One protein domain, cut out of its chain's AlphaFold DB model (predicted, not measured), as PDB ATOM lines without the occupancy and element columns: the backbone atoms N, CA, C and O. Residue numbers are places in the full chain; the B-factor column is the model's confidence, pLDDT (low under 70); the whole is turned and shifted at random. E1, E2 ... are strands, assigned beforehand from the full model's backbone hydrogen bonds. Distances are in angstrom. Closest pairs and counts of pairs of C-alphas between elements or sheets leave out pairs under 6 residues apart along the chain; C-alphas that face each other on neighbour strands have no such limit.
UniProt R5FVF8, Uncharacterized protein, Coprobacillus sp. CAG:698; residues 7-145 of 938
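What this domain is: This is residues 7 to 145 of the 938 residues of an uncharacterized protein of Coprobacillus sp. CAG:698 (UniProt R5FVF8). The chain winds in stacked turns, a short solenoid with two large sheets face to face and the small sheet E3 E6 on a third side: E1, E2 and E3 make one turn, E4, E5 and E6 the next, E7 and E8 a third, E9 and E10 a fourth. At the end away from E1, the strands E12 to E16 bring antiparallel pairing. The printed part has 139 residues with sixteen named strands, E1 to E16 in chain order, and no named helix; its class is all strand. One large sheet runs E1 E4 E7 E9 E11 E14 E13 and is mixed, the other is branched, and E3 E6 is parallel. The whole is compact and rounded, with a radius of gyration of the C-alphas of 13.9 A and spans of 38 by 34 by 30 A.

How they stand to each other: In the first sheet E1, residues 7 to 9, E4, 31 to 35, E7, 56 to 61, E9, 80 to 84, and E11, 98 to 103, are parallel neighbours in that order; within hydrogen-bond range are N 8 and O 33, 2.8 A, N 32 and O 56, 2.8 A, N 59 and O 81, 2.9 A, and N 82 and O 102, 2.9 A. E14, residues 124 to 128, is antiparallel to E11, with N 99 and O 127 at 2.9 A, and forms a hairpin with E13, residues 113 to 117, with N 115 and O 126 at 2.8 A. This sheet is twisted. In the branched sheet E2, residues 12 to 16, E5, 38 to 42, E8, 64 to 68, and E10, 89 to 94, are parallel neighbours in turn, with N 13 and O 38 at 2.8 A, N 39 and O 64 at 2.9 A, and N 67 and O 91 at 2.8 A. E16, residues 137 to 144, is antiparallel to E10, with N 92 and O 140 at 2.8 A. On the other side of E16 are E12, residues 107 to 111, with N 108 and O 143 at 2.8 A, and E15, residues 130 to 132, with N 130 and O 139 at 2.9 A; both are antiparallel to E16, and E15 and E16 form a hairpin. The two sheets make a sandwich, two sheets face to face, their strands at 54 degrees. E3, residues 23 to 25, is parallel to E6, residues 46 to 48, with N 25 and O 47 at 2.9 A.

Where its parts are: E1 begins at C-alpha 7, (-36.724, 22.239, 17.485). E16 is 23.6 A long and ends at C-alpha 144, (-48.828, 39.892, 18.247); E10 measures 16.7 A and E7 16.2 A.

The domain as a whole: The two C-alphas farthest apart, those of Ala 18 and Pro 122, are 38.9 A apart. The printed part has no cut, and E8 to E9 is a long link of 11 residues. Mean pLDDT of the printed part is 86.9; residues 18 to 20, 50 to 54 and 134 are under 70.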
ATOM      1  N   ASP A   7     -36.971  20.903  18.041       91.38
ATOM      2  CA  ASP A   7     -36.724  22.239  17.485       91.38
ATOM      3  C   ASP A   7     -37.363  22.356  16.093       91.38
ATOM      4  O   ASP A   7     -36.956  21.677  15.149       91.38
ATOM      5  N   ILE A   8     -38.400  23.188  15.974       93.44
ATOM      6  CA  ILE A   8     -39.136  23.465  14.738       93.44
ATOM      7  C   ILE A   8     -38.833  24.905  14.333       93.44
ATOM      8  O   ILE A   8     -39.341  25.853  14.935       93.44
ATOM      9  N   LYS A   9     -37.999  25.071  13.304       95.56
ATOM     10  CA  LYS A   9     -37.550  26.383  12.822       95.56
ATOM     11  C   LYS A   9     -37.821  26.552  11.340       95.56
ATOM     12  O   LYS A   9     -37.532  25.642  10.565       95.56
ATOM     13  N   ASN A  10     -38.316  27.726  10.941       95.81
ATOM     14  CA  ASN A  10     -38.550  28.093   9.538       95.81
ATOM     15  C   ASN A  10     -39.336  27.028   8.748       95.81
ATOM     16  O   ASN A  10     -39.005  26.729   7.600       95.81
ATOM     17  N   SER A  11     -40.321  26.390   9.386       95.88
ATOM     18  CA  SER A  11     -40.972  25.182   8.870       95.88
ATOM     19  C   SER A  11     -42.494  25.258   8.946       95.88
ATOM     20  O   SER A  11     -43.057  26.014   9.731       95.88
ATOM     21  N   THR A  12     -43.170  24.440   8.138       96.19
ATOM     22  CA  THR A  12     -44.604  24.154   8.292       96.19
ATOM     23  C   THR A  12     -44.774  22.700   8.718       96.19
ATOM     24  O   THR A  12     -44.344  21.801   7.998       96.19
ATOM     25  N   VAL A  13     -45.378  22.462   9.880       95.69
ATOM     26  CA  VAL A  13     -45.563  21.124  10.461       95.69
ATOM     27  C   VAL A  13     -47.040  20.886  10.737       95.69
ATOM     28  O   VAL A  13     -47.707  21.721  11.343       95.69
ATOM     29  N   LYS A  14     -47.550  19.725  10.318       94.75
ATOM     30  CA  LYS A  14     -48.911  19.282  10.619       94.75
ATOM     31  C   LYS A  14     -48.884  17.896  11.263       94.75
ATOM     32  O   LYS A  14     -48.359  16.962  10.663       94.75
ATOM     33  N   VAL A  15     -49.458  17.769  12.457       90.69
ATOM     34  CA  VAL A  15     -49.568  16.516  13.221       90.69
ATOM     35  C   VAL A  15     -51.042  16.191  13.413       90.69
ATOM     36  O   VAL A  15     -51.783  17.017  13.937       90.69
ATOM     37  N   THR A  16     -51.476  15.004  12.985       86.62
ATOM     38  CA  THR A  16     -52.883  14.583  13.069       86.62
ATOM     39  C   THR A  16     -53.018  13.139  13.537       86.62
ATOM     40  O   THR A  16     -52.204  12.307  13.136       86.62
ATOM     41  N   SER A  17     -54.062  12.812  14.301       78.19
ATOM     42  CA  SER A  17     -54.370  11.433  14.713       78.19
ATOM     43  C   SER A  17     -55.866  11.115  14.644       78.19
ATOM     44  O   SER A  17     -56.699  11.995  14.832       78.19
ATOM     45  N   ALA A  18     -56.190   9.840  14.402       60.75
ATOM     46  CA  ALA A  18     -57.553   9.310  14.358       60.75
ATOM     47  C   ALA A  18     -57.910   8.398  15.554       60.75
ATOM     48  O   ALA A  18     -59.008   7.854  15.583       60.75
ATOM     49  N   THR A  19     -56.998   8.182  16.514       64.12
ATOM     50  CA  THR A  19     -57.226   7.292  17.669       64.12
ATOM     51  C   THR A  19     -57.484   8.071  18.957       64.12
ATOM     52  O   THR A  19     -56.836   9.082  19.222       64.12
ATOM     53  N   ASP A  20     -58.393   7.563  19.794       62.94
ATOM     54  CA  ASP A  20     -58.861   8.267  20.999       62.94
ATOM     55  C   ASP A  20     -57.781   8.504  22.070       62.94
ATOM     56  O   ASP A  20     -57.905   9.410  22.895       62.94
ATOM     57  N   GLU A  21     -56.694   7.732  22.036       71.00
ATOM     58  CA  GLU A  21     -55.607   7.757  23.024       71.00
ATOM     59  C   GLU A  21     -54.322   8.432  22.511       71.00
ATOM     60  O   GLU A  21     -53.257   8.301  23.111       71.00
ATOM     61  N   SER A  22     -54.379   9.150  21.387       77.12
ATOM     62  CA  SER A  22     -53.173   9.720  20.781       77.12
ATOM     63  C   SER A  22     -52.704  11.017  21.434       77.12
ATOM     64  O   SER A  22     -53.478  11.978  21.538       77.12
ATOM     65  N   ASN A  23     -51.407  11.073  21.732       84.06
ATOM     66  CA  ASN A  23     -50.683  12.284  22.113       84.06
ATOM     67  C   ASN A  23     -49.832  12.785  20.932       84.06
ATOM     68  O   ASN A  23     -49.387  11.973  20.120       84.06
ATOM     69  N   ALA A  24     -49.618  14.100  20.801       86.31
ATOM     70  CA  ALA A  24     -48.899  14.649  19.642       86.31
ATOM     71  C   ALA A  24     -47.374  14.484  19.734       86.31
ATOM     72  O   ALA A  24     -46.745  14.094  18.751       86.31
ATOM     73  N   PHE A  25     -46.776  14.767  20.894       85.44
ATOM     74  CA  PHE A  25     -45.322  14.746  21.072       85.44
ATOM     75  C   PHE A  25     -44.902  14.056  22.377       85.44
ATOM     76  O   PHE A  25     -45.530  14.204  23.421       85.44
ATOM     77  N   GLY A  26     -43.794  13.318  22.349       79.00
ATOM     78  CA  GLY A  26     -43.149  12.804  23.558       79.00
ATOM     79  C   GLY A  26     -41.971  13.691  23.938       79.00
ATOM     80  O   GLY A  26     -40.927  13.611  23.293       79.00
ATOM     81  N   ILE A  27     -42.120  14.520  24.970       73.25
ATOM     82  CA  ILE A  27     -41.006  15.255  25.583       73.25
ATOM     83  C   ILE A  27     -40.751  14.681  26.979       73.25
ATOM     84  O   ILE A  27     -41.683  14.283  27.667       73.25
ATOM     85  N   TYR A  28     -39.481  14.559  27.368       73.00
ATOM     86  CA  TYR A  28     -39.107  14.098  28.706       73.00
ATOM     87  C   TYR A  28     -37.903  14.897  29.194       73.00
ATOM     88  O   TYR A  28     -36.779  14.675  28.737       73.00
ATOM     89  N   ARG A  29     -38.140  15.830  30.127       71.94
ATOM     90  CA  ARG A  29     -37.124  16.725  30.725       71.94
ATOM     91  C   ARG A  29     -36.379  17.612  29.713       71.94
ATOM     92  O   ARG A  29     -35.196  17.899  29.903       71.94
ATOM     93  N   GLN A  30     -37.034  18.009  28.622       76.44
ATOM     94  CA  GLN A  30     -36.431  18.797  27.538       76.44
ATOM     95  C   GLN A  30     -37.375  19.886  27.028       76.44
ATOM     96  O   GLN A  30     -38.584  19.803  27.221       76.44
ATOM     97  N   ALA A  31     -36.807  20.902  26.374       82.06
ATOM     98  CA  ALA A  31     -37.569  21.987  25.773       82.06
ATOM     99  C   ALA A  31     -38.052  21.638  24.353       82.06
ATOM    100  O   ALA A  31     -37.358  20.943  23.603       82.06
ATOM    101  N   MET A  32     -39.215  22.173  23.983       89.31
ATOM    102  CA  MET A  32     -39.703  22.270  22.613       89.31
ATOM    103  C   MET A  32     -39.653  23.732  22.170       89.31
ATOM    104  O   MET A  32     -40.210  24.610  22.826       89.31
ATOM    105  N   ILE A  33     -38.997  24.002  21.046       92.62
ATOM    106  CA  ILE A  33     -38.880  25.345  20.478       92.62
ATOM    107  C   ILE A  33     -39.587  25.358  19.128       92.62
ATOM    108  O   ILE A  33     -39.306  24.539  18.259       92.62
ATOM    109  N   ILE A  34     -40.504  26.303  18.959       95.19
ATOM    110  CA  ILE A  34     -41.151  26.640  17.696       95.19
ATOM    111  C   ILE A  34     -40.757  28.077  17.380       95.19
ATOM    112  O   ILE A  34     -41.077  28.993  18.137       95.19
ATOM    113  N   GLN A  35     -40.042  28.287  16.281       96.44
ATOM    114  CA  GLN A  35     -39.587  29.613  15.888       96.44
ATOM    115  C   GLN A  35     -39.775  29.846  14.389       96.44
ATOM    116  O   GLN A  35     -39.424  28.999  13.567       96.44
ATOM    117  N   ASP A  36     -40.319  31.012  14.036       96.38
ATOM    118  CA  ASP A  36     -40.566  31.436  12.653       96.38
ATOM    119  C   ASP A  36     -41.274  30.343  11.814       96.38
ATOM    120  O   ASP A  36     -40.908  30.076  10.671       96.38
ATOM    121  N   SER A  37     -42.242  29.635  12.418       96.56
ATOM    122  CA  SER A  37     -42.841  28.406  11.866       96.56
ATOM    123  C   SER A  37     -44.370  28.372  11.950       96.56
ATOM    124  O   SER A  37     -44.972  28.989  12.823       96.56
ATOM    125  N   VAL A  38     -45.006  27.590  11.077       96.06
ATOM    126  CA  VAL A  38     -46.447  27.296  11.127       96.06
ATOM    127  C   VAL A  38     -46.648  25.874  11.645       96.06
ATOM    128  O   VAL A  38     -46.190  24.924  11.013       96.06
ATOM    129  N   VAL A  39     -47.315  25.698  12.783       95.69
ATOM    130  CA  VAL A  39     -47.522  24.376  13.399       95.69
ATOM    131  C   VAL A  39     -49.002  24.132  13.644       95.69
ATOM    132  O   VAL A  39     -49.647  24.900  14.344       95.69
ATOM    133  N   ILE A  40     -49.528  23.042  13.089       94.62
ATOM    134  CA  ILE A  40     -50.921  22.619  13.257       94.62
ATOM    135  C   ILE A  40     -50.932  21.244  13.921       94.62
ATOM    136  O   ILE A  40     -50.382  20.286  13.377       94.62
ATOM    137  N   VAL A  41     -51.574  21.130  15.077       91.88
ATOM    138  CA  VAL A  41     -51.730  19.877  15.821       91.88
ATOM    139  C   VAL A  41     -53.215  19.581  15.976       91.88
ATOM    140  O   VAL A  41     -53.942  20.401  16.519       91.88
ATOM    141  N   ASP A  42     -53.658  18.411  15.525       88.94
ATOM    142  CA  ASP A  42     -55.039  17.934  15.661       88.94
ATOM    143  C   ASP A  42     -55.038  16.471  16.132       88.94
ATOM    144  O   ASP A  42     -54.959  15.530  15.338       88.94
ATOM    145  N   VAL A  43     -55.022  16.273  17.450       86.06
ATOM    146  CA  VAL A  43     -54.952  14.948  18.091       86.06
ATOM    147  C   VAL A  43     -56.033  14.817  19.152       86.06
ATOM    148  O   VAL A  43     -56.454  15.809  19.734       86.06
ATOM    149  N   VAL A  44     -56.479  13.597  19.458       81.38
ATOM    150  CA  VAL A  44     -57.638  13.435  20.349       81.38
ATOM    151  C   VAL A  44     -57.301  13.741  21.813       81.38
ATOM    152  O   VAL A  44     -58.040  14.479  22.461       81.38
ATOM    153  N   LYS A  45     -56.194  13.223  22.362       84.06
ATOM    154  CA  LYS A  45     -55.964  13.224  23.817       84.06
ATOM    155  C   LYS A  45     -55.181  14.442  24.312       84.06
ATOM    156  O   LYS A  45     -55.773  15.323  24.942       84.06
ATOM    157  N   ARG A  46     -53.867  14.503  24.060       85.38
ATOM    158  CA  ARG A  46     -52.982  15.557  24.595       85.38
ATOM    159  C   ARG A  46     -51.943  16.053  23.600       85.38
ATOM    160  O   ARG A  46     -51.555  15.349  22.673       85.38
ATOM    161  N   LEU A  47     -51.427  17.255  23.853       85.31
ATOM    162  CA  LEU A  47     -50.267  17.784  23.137       85.31
ATOM    163  C   LEU A  47     -48.990  16.990  23.469       85.31
ATOM    164  O   LEU A  47     -48.221  16.703  22.557       85.31
ATOM    165  N   PHE A  48     -48.793  16.572  24.726       83.56
ATOM    166  CA  PHE A  48     -47.660  15.733  25.127       83.56
ATOM    167  C   PHE A  48     -48.066  14.450  25.891       83.56
ATOM    168  O   PHE A  48     -49.161  14.338  26.436       83.56
ATOM    169  N   ASP A  49     -47.212  13.424  25.862       72.75
ATOM    170  CA  ASP A  49     -47.501  12.094  26.438       72.75
ATOM    171  C   ASP A  49     -47.092  11.960  27.923       72.75
ATOM    172  O   ASP A  49     -47.844  11.436  28.747       72.75
ATOM    173  N   PHE A  50     -45.933  12.512  28.294       63.81
ATOM    174  CA  PHE A  50     -45.353  12.479  29.641       63.81
ATOM    175  C   PHE A  50     -44.976  13.895  30.081       63.81
ATOM    176  O   PHE A  50     -44.615  14.703  29.233       63.81
ATOM    177  N   TYR A  51     -45.066  14.182  31.386       60.97
ATOM    178  CA  TYR A  51     -44.868  15.537  31.908       60.97
ATOM    179  C   TYR A  51     -44.138  15.546  33.258       60.97
ATOM    180  O   TYR A  51     -44.544  14.851  34.194       60.97
ATOM    181  N   GLN A  52     -43.077  16.351  33.374       58.88
ATOM    182  CA  GLN A  52     -42.458  16.760  34.649       58.88
ATOM    183  C   GLN A  52     -42.263  18.286  34.669       58.88
ATOM    184  O   GLN A  52     -42.141  18.919  33.625       58.88
ATOM    185  N   THR A  53     -42.168  18.876  35.863       55.44
ATOM    186  CA  THR A  53     -42.206  20.331  36.151       55.44
ATOM    187  C   THR A  53     -41.113  21.204  35.503       55.44
ATOM    188  O   THR A  53     -41.065  22.400  35.767       55.44
ATOM    189  N   ASN A  54     -40.220  20.640  34.681       56.22
ATOM    190  CA  ASN A  54     -39.037  21.325  34.137       56.22
ATOM    191  C   ASN A  54     -39.007  21.375  32.594       56.22
ATOM    192  O   ASN A  54     -37.977  21.709  32.010       56.22
ATOM    193  N   GLU A  55     -40.090  20.981  31.925       73.38
ATOM    194  CA  GLU A  55     -40.224  21.061  30.464       73.38
ATOM    195  C   GLU A  55     -40.605  22.486  30.027       73.38
ATOM    196  O   GLU A  55     -41.211  23.229  30.789       73.38
ATOM    197  N   GLU A  56     -40.206  22.913  28.826       82.12
ATOM    198  CA  GLU A  56     -40.380  24.302  28.364       82.12
ATOM    199  C   GLU A  56     -40.801  24.331  26.887       82.12
ATOM    200  O   GLU A  56     -40.081  23.837  26.025       82.12
ATOM    201  N   LEU A  57     -41.954  24.919  26.581       89.69
ATOM    202  CA  LEU A  57     -42.463  25.226  25.246       89.69
ATOM    203  C   LEU A  57     -42.214  26.709  24.958       89.69
ATOM    204  O   LEU A  57     -42.791  27.598  25.591       89.69
ATOM    205  N   LYS A  58     -41.374  26.967  23.956       93.06
ATOM    206  CA  LYS A  58     -41.112  28.308  23.433       93.06
ATOM    207  C   LYS A  58     -41.767  28.464  22.081       93.06
ATOM    208  O   LYS A  58     -41.439  27.718  21.164       93.06
ATOM    209  N   ILE A  59     -42.629  29.462  21.944       95.38
ATOM    210  CA  ILE A  59     -43.181  29.867  20.655       95.38
ATOM    211  C   ILE A  59     -42.700  31.285  20.379       95.38
ATOM    212  O   ILE A  59     -43.069  32.226  21.079       95.38
ATOM    213  N   LEU A  60     -41.818  31.409  19.393       96.00
ATOM    214  CA  LEU A  60     -40.989  32.588  19.179       96.00
ATOM    215  C   LEU A  60     -41.122  33.120  17.750       96.00
ATOM    216  O   LEU A  60     -41.353  32.368  16.799       96.00
ATOM    217  N   GLY A  61     -40.878  34.418  17.585       95.56
ATOM    218  CA  GLY A  61     -40.748  35.041  16.269       95.56
ATOM    219  C   GLY A  61     -42.056  35.028  15.480       95.56
ATOM    220  O   GLY A  61     -43.140  35.156  16.050       95.56
ATOM    221  N   LYS A  62     -41.968  34.879  14.158       94.69
ATOM    222  CA  LYS A  62     -43.127  34.880  13.251       94.69
ATOM    223  C   LYS A  62     -43.816  33.510  13.213       94.69
ATOM    224  O   LYS A  62     -44.026  32.949  12.140       94.69
ATOM    225  N   SER A  63     -44.116  32.941  14.383       95.81
ATOM    226  CA  SER A  63     -44.728  31.613  14.497       95.81
ATOM    227  C   SER A  63     -46.245  31.669  14.608       95.81
ATOM    228  O   SER A  63     -46.769  32.386  15.454       95.81
ATOM    229  N   THR A  64     -46.939  30.864  13.802       94.50
ATOM    230  CA  THR A  64     -48.386  30.625  13.926       94.50
ATOM    231  C   THR A  64     -48.616  29.195  14.395       94.50
ATOM    232  O   THR A  64     -48.176  28.258  13.732       94.50
ATOM    233  N   VAL A  65     -49.268  29.008  15.541       94.75
ATOM    234  CA  VAL A  65     -49.445  27.682  16.152       94.75
ATOM    235  C   VAL A  65     -50.912  27.440  16.463       94.75
ATOM    236  O   VAL A  65     -51.473  28.161  17.274       94.75
ATOM    237  N   ASP A  66     -51.500  26.400  15.878       93.31
ATOM    238  CA  ASP A  66     -52.877  25.978  16.132       93.31
ATOM    239  C   ASP A  66     -52.879  24.566  16.731       93.31
ATOM    240  O   ASP A  66     -52.458  23.603  16.086       93.31
ATOM    241  N   ILE A  67     -53.341  24.427  17.974       91.31
ATOM    242  CA  ILE A  67     -53.375  23.154  18.702       91.31
ATOM    243  C   ILE A  67     -54.812  22.797  19.060       91.31
ATOM    244  O   ILE A  67     -55.477  23.523  19.798       91.31
ATOM    245  N   ARG A  68     -55.250  21.623  18.607       88.88
ATOM    246  CA  ARG A  68     -56.524  20.998  18.940       88.88
ATOM    247  C   ARG A  68     -56.295  19.653  19.631       88.88
ATOM    248  O   ARG A  68     -55.714  18.747  19.038       88.88
ATOM    249  N   CYS A  69     -56.722  19.541  20.890       86.31
ATOM    250  CA  CYS A  69     -56.731  18.286  21.661       86.31
ATOM    251  C   CYS A  69     -57.654  18.378  22.880       86.31
ATOM    252  O   CYS A  69     -58.067  19.468  23.227       86.31
ATOM    253  N   LYS A  70     -58.010  17.284  23.564       83.69
ATOM    254  CA  LYS A  70     -58.866  17.381  24.766       83.69
ATOM    255  C   LYS A  70     -58.195  18.120  25.927       83.69
ATOM    256  O   LYS A  70     -58.827  18.953  26.573       83.69
ATOM    257  N   SER A  71     -56.924  17.812  26.191       81.44
ATOM    258  CA  SER A  71     -56.162  18.373  27.311       81.44
ATOM    259  C   SER A  71     -54.678  18.488  26.952       81.44
ATOM    260  O   SER A  71     -53.977  17.477  26.967       81.44
ATOM    261  N   PRO A  72     -54.123  19.687  26.714       76.31
ATOM    262  CA  PRO A  72     -52.731  19.840  26.283       76.31
ATOM    263  C   PRO A  72     -51.714  19.569  27.407       76.31
ATOM    264  O   PRO A  72     -50.535  19.375  27.116       76.31
ATOM    265  N   ALA A  73     -52.171  19.572  28.671       76.31
ATOM    266  CA  ALA A  73     -51.361  19.485  29.893       76.31
ATOM    267  C   ALA A  73     -50.235  20.544  29.977       76.31
ATOM    268  O   ALA A  73     -49.109  20.280  30.375       76.31
ATOM    269  N   LEU A  74     -50.572  21.789  29.617       80.25
ATOM    270  CA  LEU A  74     -49.704  22.964  29.791       80.25
ATOM    271  C   LEU A  74     -49.898  23.660  31.153       80.25
ATOM    272  O   LEU A  74     -49.164  24.590  31.476       80.25
ATOM    273  N   TYR A  75     -50.890  23.231  31.940       80.25
ATOM    274  CA  TYR A  75     -51.200  23.784  33.261       80.25
ATOM    275  C   TYR A  75     -50.160  23.418  34.324       80.25
ATOM    276  O   TYR A  75     -49.911  24.204  35.228       80.25
ATOM    277  N   ASP A  76     -49.531  22.253  34.210       76.81
ATOM    278  CA  ASP A  76     -48.583  21.764  35.218       76.81
ATOM    279  C   ASP A  76     -47.152  22.303  35.001       76.81
ATOM    280  O   ASP A  76     -46.223  21.926  35.716       76.81
ATOM    281  N   ILE A  77     -46.953  23.173  34.000       76.88
ATOM    282  CA  ILE A  77     -45.646  23.690  33.580       76.88
ATOM    283  C   ILE A  77     -45.627  25.216  33.695       76.88
ATOM    284  O   ILE A  77     -46.084  25.912  32.792       76.88
ATOM    285  N   GLU A  78     -45.035  25.747  34.765       83.75
ATOM    286  CA  GLU A  78     -45.004  27.192  35.047       83.75
ATOM    287  C   GLU A  78     -43.960  27.997  34.240       83.75
ATOM    288  O   GLU A  78     -43.586  29.089  34.647       83.75
ATOM    289  N   ASN A  79     -43.481  27.513  33.087       84.12
ATOM    290  CA  ASN A  79     -42.330  28.116  32.395       84.12
ATOM    291  C   ASN A  79     -42.491  28.301  30.871       84.12
ATOM    292  O   ASN A  79     -41.494  28.376  30.160       84.12
ATOM    293  N   GLN A  80     -43.712  28.357  30.328       90.44
ATOM    294  CA  GLN A  80     -43.876  28.550  28.876       90.44
ATOM    295  C   GLN A  80     -43.529  29.976  28.446       90.44
ATOM    296  O   GLN A  80     -43.769  30.931  29.187       90.44
ATOM    297  N   VAL A  81     -43.010  30.141  27.227       93.88
ATOM    298  CA  VAL A  81     -42.629  31.456  26.687       93.88
ATOM    299  C   VAL A  81     -43.275  31.681  25.327       93.88
ATOM    300  O   VAL A  81     -42.967  30.974  24.367       93.88
ATOM    301  N   PHE A  82     -44.124  32.704  25.234       96.06
ATOM    302  CA  PHE A  82     -44.774  33.135  23.997       96.06
ATOM    303  C   PHE A  82     -44.295  34.543  23.638       96.06
ATOM    304  O   PHE A  82     -44.760  35.531  24.198       96.06
ATOM    305  N   ASP A  83     -43.343  34.632  22.711       95.81
ATOM    306  CA  ASP A  83     -42.723  35.887  22.268       95.81
ATOM    307  C   ASP A  83     -42.847  36.017  20.745       95.81
ATOM    308  O   ASP A  83     -41.931  35.710  19.974       95.81
ATOM    309  N   LEU A  84     -44.050  36.394  20.317       95.69
ATOM    310  CA  LEU A  84     -44.440  36.483  18.916       95.69
ATOM    311  C   LEU A  84     -43.931  37.771  18.259       95.69
ATOM    312  O   LEU A  84     -43.637  38.761  18.926       95.69
ATOM    313  N   LYS A  85     -43.863  37.773  16.923       91.88
ATOM    314  CA  LYS A  85     -43.539  38.946  16.096       91.88
ATOM    315  C   LYS A  85     -44.413  38.988  14.842       91.88
ATOM    316  O   LYS A  85     -44.614  37.964  14.204       91.88
ATOM    317  N   GLU A  86     -44.855  40.186  14.459       84.88
ATOM    318  CA  GLU A  86     -45.553  40.490  13.192       84.88
ATOM    319  C   GLU A  86     -46.863  39.717  12.921       84.88
ATOM    320  O   GLU A  86     -46.927  38.882  12.026       84.88
ATOM    321  N   GLY A  87     -47.951  40.048  13.623       74.12
ATOM    322  CA  GLY A  87     -49.315  39.699  13.190       74.12
ATOM    323  C   GLY A  87     -49.691  38.211  13.236       74.12
ATOM    324  O   GLY A  87     -50.715  37.832  12.674       74.12
ATOM    325  N   VAL A  88     -48.877  37.382  13.893       89.19
ATOM    326  CA  VAL A  88     -49.084  35.934  14.074       89.19
ATOM    327  C   VAL A  88     -49.829  35.608  15.374       89.19
ATOM    328  O   VAL A  88     -49.983  36.473  16.246       89.19
ATOM    329  N   SER A  89     -50.281  34.357  15.513       93.69
ATOM    330  CA  SER A  89     -51.095  33.903  16.645       93.69
ATOM    331  C   SER A  89     -50.705  32.530  17.195       93.69
ATOM    332  O   SER A  89     -50.170  31.676  16.490       93.69
ATOM    333  N   ILE A  90     -51.050  32.301  18.460       95.19
ATOM    334  CA  ILE A  90     -51.086  30.979  19.092       95.19
ATOM    335  C   ILE A  90     -52.534  30.703  19.456       95.19
ATOM    336  O   ILE A  90     -53.099  31.431  20.272       95.19
ATOM    337  N   THR A  91     -53.115  29.659  18.883       93.62
ATOM    338  CA  THR A  91     -54.481  29.228  19.147       93.62
ATOM    339  C   THR A  91     -54.499  27.850  19.779       93.62
ATOM    340  O   THR A  91     -53.919  26.897  19.263       93.62
ATOM    341  N   LEU A  92     -55.211  27.734  20.892       91.75
ATOM    342  CA  LEU A  92     -55.348  26.512  21.661       91.75
ATOM    343  C   LEU A  92     -56.844  26.185  21.826       91.75
ATOM    344  O   LEU A  92     -57.603  27.023  22.320       91.75
ATOM    345  N   LEU A  93     -57.271  24.994  21.389       88.81
ATOM    346  CA  LEU A  93     -58.681  24.592  21.288       88.81
ATOM    347  C   LEU A  93     -58.956  23.184  21.852       88.81
ATOM    348  O   LEU A  93     -58.355  22.204  21.409       88.81
ATOM    349  N   GLY A  94     -59.945  23.051  22.746       85.94
ATOM    350  CA  GLY A  94     -60.501  21.755  23.182       85.94
ATOM    351  C   GLY A  94     -61.122  21.754  24.581       85.94
ATOM    352  O   GLY A  94     -61.528  22.802  25.056       85.94
ATOM    353  N   GLU A  95     -61.280  20.598  25.230       81.44
ATOM    354  CA  GLU A  95     -62.177  20.458  26.399       81.44
ATOM    355  C   GLU A  95     -61.706  21.208  27.658       81.44
ATOM    356  O   GLU A  95     -62.539  21.721  28.406       81.44
ATOM    357  N   THR A  96     -60.395  21.257  27.932       74.44
ATOM    358  CA  THR A  96     -59.815  22.025  29.054       74.44
ATOM    359  C   THR A  96     -58.447  22.589  28.672       74.44
ATOM    360  O   THR A  96     -57.516  21.825  28.419       74.44
ATOM    361  N   PHE A  97     -58.305  23.919  28.656       81.44
ATOM    362  CA  PHE A  97     -57.110  24.617  28.163       81.44
ATOM    363  C   PHE A  97     -56.623  25.697  29.118       81.44
ATOM    364  O   PHE A  97     -56.895  26.885  28.968       81.44
ATOM    365  N   LYS A  98     -55.787  25.265  30.056       88.06
ATOM    366  CA  LYS A  98     -55.024  26.170  30.904       88.06
ATOM    367  C   LYS A  98     -53.548  26.078  30.565       88.06
ATOM    368  O   LYS A  98     -53.030  24.978  30.354       88.06
ATOM    369  N   CYS A  99     -52.871  27.216  30.532       89.88
ATOM    370  CA  CYS A  99     -51.423  27.265  30.395       89.88
ATOM    371  C   CYS A  99     -50.838  28.400  31.221       89.88
ATOM    372  O   CYS A  99     -51.364  29.513  31.226       89.88
ATOM    373  N   TRP A 100     -49.714  28.136  31.868       91.31
ATOM    374  CA  TRP A 100     -48.862  29.205  32.368       91.31
ATOM    375  C   TRP A 100     -47.995  29.716  31.233       91.31
ATOM    376  O   TRP A 100     -47.424  28.909  30.509       91.31
ATOM    377  N   ALA A 101     -47.891  31.029  31.060       94.12
ATOM    378  CA  ALA A 101     -47.008  31.589  30.047       94.12
ATOM    379  C   ALA A 101     -46.438  32.950  30.446       94.12
ATOM    380  O   ALA A 101     -47.118  33.799  31.032       94.12
ATOM    381  N   LYS A 102     -45.191  33.180  30.038       95.06
ATOM    382  CA  LYS A 102     -44.576  34.497  29.935       95.06
ATOM    383  C   LYS A 102     -44.818  35.044  28.534       95.06
ATOM    384  O   LYS A 102     -44.419  34.424  27.548       95.06
ATOM    385  N   LEU A 103     -45.461  36.206  28.456       96.12
ATOM    386  CA  LEU A 103     -45.709  36.880  27.184       96.12
ATOM    387  C   LEU A 103     -44.588  37.879  26.884       96.12
ATOM    388  O   LEU A 103     -44.210  38.679  27.740       96.12
ATOM    389  N   GLY A 104     -44.056  37.816  25.668       93.75
ATOM    390  CA  GLY A 104     -43.098  38.778  25.138       93.75
ATOM    391  C   GLY A 104     -43.742  40.116  24.774       93.75
ATOM    392  O   GLY A 104     -44.966  40.259  24.721       93.75
ATOM    393  N   SER A 105     -42.911  41.124  24.507       91.12
ATOM    394  CA  SER A 105     -43.390  42.476  24.193       91.12
ATOM    395  C   SER A 105     -44.258  42.478  22.931       91.12
ATOM    396  O   SER A 105     -43.850  41.976  21.888       91.12
ATOM    397  N   GLY A 106     -45.461  43.049  23.020       90.62
ATOM    398  CA  GLY A 106     -46.426  43.083  21.917       90.62
ATOM    399  C   GLY A 106     -47.245  41.799  21.734       90.62
ATOM    400  O   GLY A 106     -48.186  41.818  20.942       90.62
ATOM    401  N   THR A 107     -46.947  40.725  22.476       95.75
ATOM    402  CA  THR A 107     -47.790  39.524  22.537       95.75
ATOM    403  C   THR A 107     -48.877  39.721  23.589       95.75
ATOM    404  O   THR A 107     -48.578  39.902  24.767       95.75
ATOM    405  N   ASN A 108     -50.141  39.678  23.176       94.38
ATOM    406  CA  ASN A 108     -51.292  39.920  24.039       94.38
ATOM    407  C   ASN A 108     -52.306  38.776  23.955       94.38
ATOM    408  O   ASN A 108     -52.434  38.105  22.930       94.38
ATOM    409  N   LEU A 109     -53.040  38.570  25.049       95.12
ATOM    410  CA  LEU A 109     -54.210  37.695  25.083       95.12
ATOM    411  C   LEU A 109     -55.348  38.352  24.285       95.12
ATOM    412  O   LEU A 109     -55.706  39.502  24.553       95.12
ATOM    413  N   GLU A 110     -55.910  37.634  23.314       93.81
ATOM    414  CA  GLU A 110     -57.088  38.081  22.557       93.81
ATOM    415  C   GLU A 110     -58.374  37.448  23.099       93.81
ATOM    416  O   GLU A 110     -59.374  38.135  23.297       93.81
ATOM    417  N   THR A 111     -58.358  36.138  23.361       92.00
ATOM    418  CA  THR A 111     -59.510  35.413  23.910       92.00
ATOM    419  C   THR A 111     -59.065  34.446  25.001       92.00
ATOM    420  O   THR A 111     -58.017  33.813  24.873       92.00
ATOM    421  N   GLY A 112     -59.858  34.350  26.066       92.56
ATOM    422  CA  GLY A 112     -59.504  33.675  27.313       92.56
ATOM    423  C   GLY A 112     -59.461  34.652  28.485       92.56
ATOM    424  O   GLY A 112     -59.805  35.826  28.348       92.56
ATOM    425  N   GLU A 113     -59.028  34.160  29.638       94.12
ATOM    426  CA  GLU A 113     -58.915  34.935  30.871       94.12
ATOM    427  C   GLU A 113     -57.481  34.872  31.400       94.12
ATOM    428  O   GLU A 113     -56.856  33.810  31.428       94.12
ATOM    429  N   LYS A 114     -56.948  36.029  31.807       95.00
ATOM    430  CA  LYS A 114     -55.675  36.127  32.522       95.00
ATOM    431  C   LYS A 114     -55.951  35.981  34.016       95.00
ATOM    432  O   LYS A 114     -56.634  36.822  34.593       95.00
ATOM    433  N   GLY A 115     -55.419  34.923  34.610       93.62
ATOM    434  CA  GLY A 115     -55.507  34.624  36.033       93.62
ATOM    435  C   GLY A 115     -54.279  35.083  36.817       93.62
ATOM    436  O   GLY A 115     -53.633  36.086  36.489       93.62
ATOM    437  N   ASP A 116     -53.979  34.326  37.871       92.56
ATOM    438  CA  ASP A 116     -52.952  34.659  38.856       92.56
ATOM    439  C   ASP A 116     -51.529  34.653  38.276       92.56
ATOM    440  O   ASP A 116     -51.207  33.940  37.319       92.56
ATOM    441  N   ALA A 117     -50.657  35.460  38.884       93.25
ATOM    442  CA  ALA A 117     -49.221  35.418  38.632       93.25
ATOM    443  C   ALA A 117     -48.604  34.161  39.263       93.25
ATOM    444  O   ALA A 117     -49.016  33.742  40.346       93.25
ATOM    445  N   SER A 118     -47.594  33.580  38.611       90.56
ATOM    446  CA  SER A 118     -46.853  32.452  39.179       90.56
ATOM    447  C   SER A 118     -46.145  32.904  40.455       90.56
ATOM    448  O   SER A 118     -45.533  33.973  40.515       90.56
ATOM    449  N   SER A 119     -46.213  32.059  41.485       89.44
ATOM    450  CA  SER A 119     -45.502  32.285  42.746       89.44
ATOM    451  C   SER A 119     -44.004  31.977  42.650       89.44
ATOM    452  O   SER A 119     -43.244  32.356  43.542       89.44
ATOM    453  N   THR A 120     -43.573  31.301  41.578       88.25
ATOM    454  CA  THR A 120     -42.212  30.774  41.431       88.25
ATOM    455  C   THR A 120     -41.444  31.375  40.253       88.25
ATOM    456  O   THR A 120     -40.218  31.469  40.325       88.25
ATOM    457  N   ILE A 121     -42.129  31.826  39.193       87.50
ATOM    458  CA  ILE A 121     -41.504  32.311  37.955       87.50
ATOM    459  C   ILE A 121     -41.966  33.748  37.641       87.50
ATOM    460  O   ILE A 121     -43.131  33.970  37.302       87.50
ATOM    461  N   PRO A 122     -41.059  34.747  37.710       89.06
ATOM    462  CA  PRO A 122     -41.385  36.140  37.412       89.06
ATOM    463  C   PRO A 122     -41.944  36.351  35.997       89.06
ATOM    464  O   PRO A 122     -41.426  35.815  35.012       89.06
ATOM    465  N   ASP A 123     -42.964  37.205  35.898       89.31
ATOM    466  CA  ASP A 123     -43.689  37.567  34.668       89.31
ATOM    467  C   ASP A 123     -44.441  36.412  33.980       89.31
ATOM    468  O   ASP A 123     -44.902  36.566  32.845       89.31
ATOM    469  N   CYS A 124     -44.579  35.265  34.644       92.25
ATOM    470  CA  CYS A 124     -45.404  34.158  34.183       92.25
ATOM    471  C   CYS A 124     -46.799  34.248  34.816       92.25
ATOM    472  O   CYS A 124     -46.927  34.491  36.017       92.25
ATOM    473  N   PHE A 125     -47.851  34.072  34.018       95.38
ATOM    474  CA  PHE A 125     -49.243  34.137  34.472       95.38
ATOM    475  C   PHE A 125     -50.018  32.921  33.983       95.38
ATOM    476  O   PHE A 125     -49.730  32.393  32.907       95.38
ATOM    477  N   LEU A 126     -51.018  32.510  34.756       94.38
ATOM    478  CA  LEU A 126     -51.964  31.487  34.343       94.38
ATOM    479  C   LEU A 126     -52.965  32.089  33.359       94.38
ATOM    480  O   LEU A 126     -53.588  33.107  33.646       94.38
ATOM    481  N   TYR A 127     -53.165  31.432  32.227       94.88
ATOM    482  CA  TYR A 127     -54.214  31.756  31.272       94.88
ATOM    483  C   TYR A 127     -55.176  30.583  31.157       94.88
ATOM    484  O   TYR A 127     -54.742  29.433  31.056       94.88
ATOM    485  N   SER A 128     -56.472  30.876  31.170       93.06
ATOM    486  CA  SER A 128     -57.536  29.890  30.995       93.06
ATOM    487  C   SER A 128     -58.387  30.196  29.776       93.06
ATOM    488  O   SER A 128     -58.568  31.347  29.378       93.06
ATOM    489  N   GLU A 129     -58.919  29.138  29.184       92.50
ATOM    490  CA  GLU A 129     -59.796  29.209  28.033       92.50
ATOM    491  C   GLU A 129     -61.085  29.991  28.302       92.50
ATOM    492  O   GLU A 129     -61.633  29.969  29.405       92.50
ATOM    493  N   LYS A 130     -61.648  30.592  27.249       91.69
ATOM    494  CA  LYS A 130     -63.063  30.964  27.226       91.69
ATOM    495  C   LYS A 130     -63.865  29.792  26.664       91.69
ATOM    496  O   LYS A 130     -63.538  29.285  25.592       91.69
ATOM    497  N   ARG A 131     -64.898  29.348  27.385       89.88
ATOM    498  CA  ARG A 131     -65.710  28.177  27.009       89.88
ATOM    499  C   ARG A 131     -66.929  28.556  26.183       89.88
ATOM    500  O   ARG A 131     -67.634  29.507  26.519       89.88
ATOM    501  N   TYR A 132     -67.196  27.745  25.163       86.44
ATOM    502  CA  TYR A 132     -68.333  27.894  24.268       86.44
ATOM    503  C   TYR A 132     -69.252  26.662  24.304       86.44
ATOM    504  O   TYR A 132     -68.803  25.520  24.194       86.44
ATOM    505  N   SER A 133     -70.554  26.896  24.474       77.50
ATOM    506  CA  SER A 133     -71.624  25.886  24.409       77.50
ATOM    507  C   SER A 133     -72.150  25.724  22.971       77.50
ATOM    508  O   SER A 133     -71.988  26.651  22.179       77.50
ATOM    509  N   PRO A 134     -72.777  24.585  22.592       69.50
ATOM    510  CA  PRO A 134     -73.096  23.393  23.395       69.50
ATOM    511  C   PRO A 134     -71.953  22.372  23.505       69.50
ATOM    512  O   PRO A 134     -72.040  21.445  24.301       69.50
ATOM    513  N   SER A 135     -70.875  22.528  22.731       70.75
ATOM    514  CA  SER A 135     -69.766  21.565  22.687       70.75
ATOM    515  C   SER A 135     -68.835  21.613  23.908       70.75
ATOM    516  O   SER A 135     -67.973  20.749  24.037       70.75
ATOM    517  N   ASN A 136     -69.001  22.603  24.796       80.19
ATOM    518  CA  ASN A 136     -68.151  22.860  25.965       80.19
ATOM    519  C   ASN A 136     -66.653  22.916  25.607       80.19
ATOM    520  O   ASN A 136     -65.795  22.431  26.346       80.19
ATOM    521  N   ILE A 137     -66.348  23.500  24.445       83.62
ATOM    522  CA  ILE A 137     -64.983  23.657  23.949       83.62
ATOM    523  C   ILE A 137     -64.422  24.986  24.449       83.62
ATOM    524  O   ILE A 137     -65.042  26.042  24.322       83.62
ATOM    525  N   GLY A 138     -63.226  24.915  25.006       88.75
ATOM    526  CA  GLY A 138     -62.359  26.022  25.347       88.75
ATOM    527  C   GLY A 138     -61.580  26.559  24.160       88.75
ATOM    528  O   GLY A 138     -60.973  25.780  23.429       88.75
ATOM    529  N   LEU A 139     -61.541  27.881  24.022       91.38
ATOM    530  CA  LEU A 139     -60.646  28.591  23.117       91.38
ATOM    531  C   LEU A 139     -59.778  29.565  23.919       91.38
ATOM    532  O   LEU A 139     -60.288  30.401  24.668       91.38
ATOM    533  N   LEU A 140     -58.466  29.451  23.744       93.44
ATOM    534  CA  LEU A 140     -57.459  30.340  24.310       93.44
ATOM    535  C   LEU A 140     -56.552  30.814  23.169       93.44
ATOM    536  O   LEU A 140     -55.980  29.984  22.460       93.44
ATOM    537  N   ARG A 141     -56.442  32.132  22.956       94.12
ATOM    538  CA  ARG A 141     -55.692  32.692  21.818       94.12
ATOM    539  C   ARG A 141     -54.841  33.892  22.206       94.12
ATOM    540  O   ARG A 141     -55.325  34.835  22.835       94.12
ATOM    541  N   PHE A 142     -53.593  33.868  21.751       95.62
ATOM    542  CA  PHE A 142     -52.609  34.939  21.893       95.62
ATOM    543  C   PHE A 142     -52.220  35.476  20.516       95.62
ATOM    544  O   PHE A 142     -52.134  34.708  19.558       95.62
ATOM    545  N   VAL A 143     -51.953  36.778  20.414       95.12
ATOM    546  CA  VAL A 143     -51.607  37.456  19.154       95.12
ATOM    547  C   VAL A 143     -50.481  38.461  19.345       95.12
ATOM    548  O   VAL A 143     -50.349  39.049  20.417       95.12
ATOM    549  N   TYR A 144     -49.703  38.718  18.292       93.75
ATOM    550  CA  TYR A 144     -48.828  39.892  18.247       93.75
ATOM    551  C   TYR A 144     -49.599  41.118  17.738       93.75
ATOM    552  O   TYR A 144     -49.764  41.303  16.530       93.75
ATOM    553  N   GLY A 145     -50.063  41.965  18.653       88.50
ATOM    554  CA  GLY A 145     -50.886  43.134  18.345       88.50
ATOM    555  C   GLY A 145     -51.597  43.687  19.578       88.50
ATOM    556  O   GLY A 145     -51.694  43.017  20.601       88.50
TER     557      GLY A 145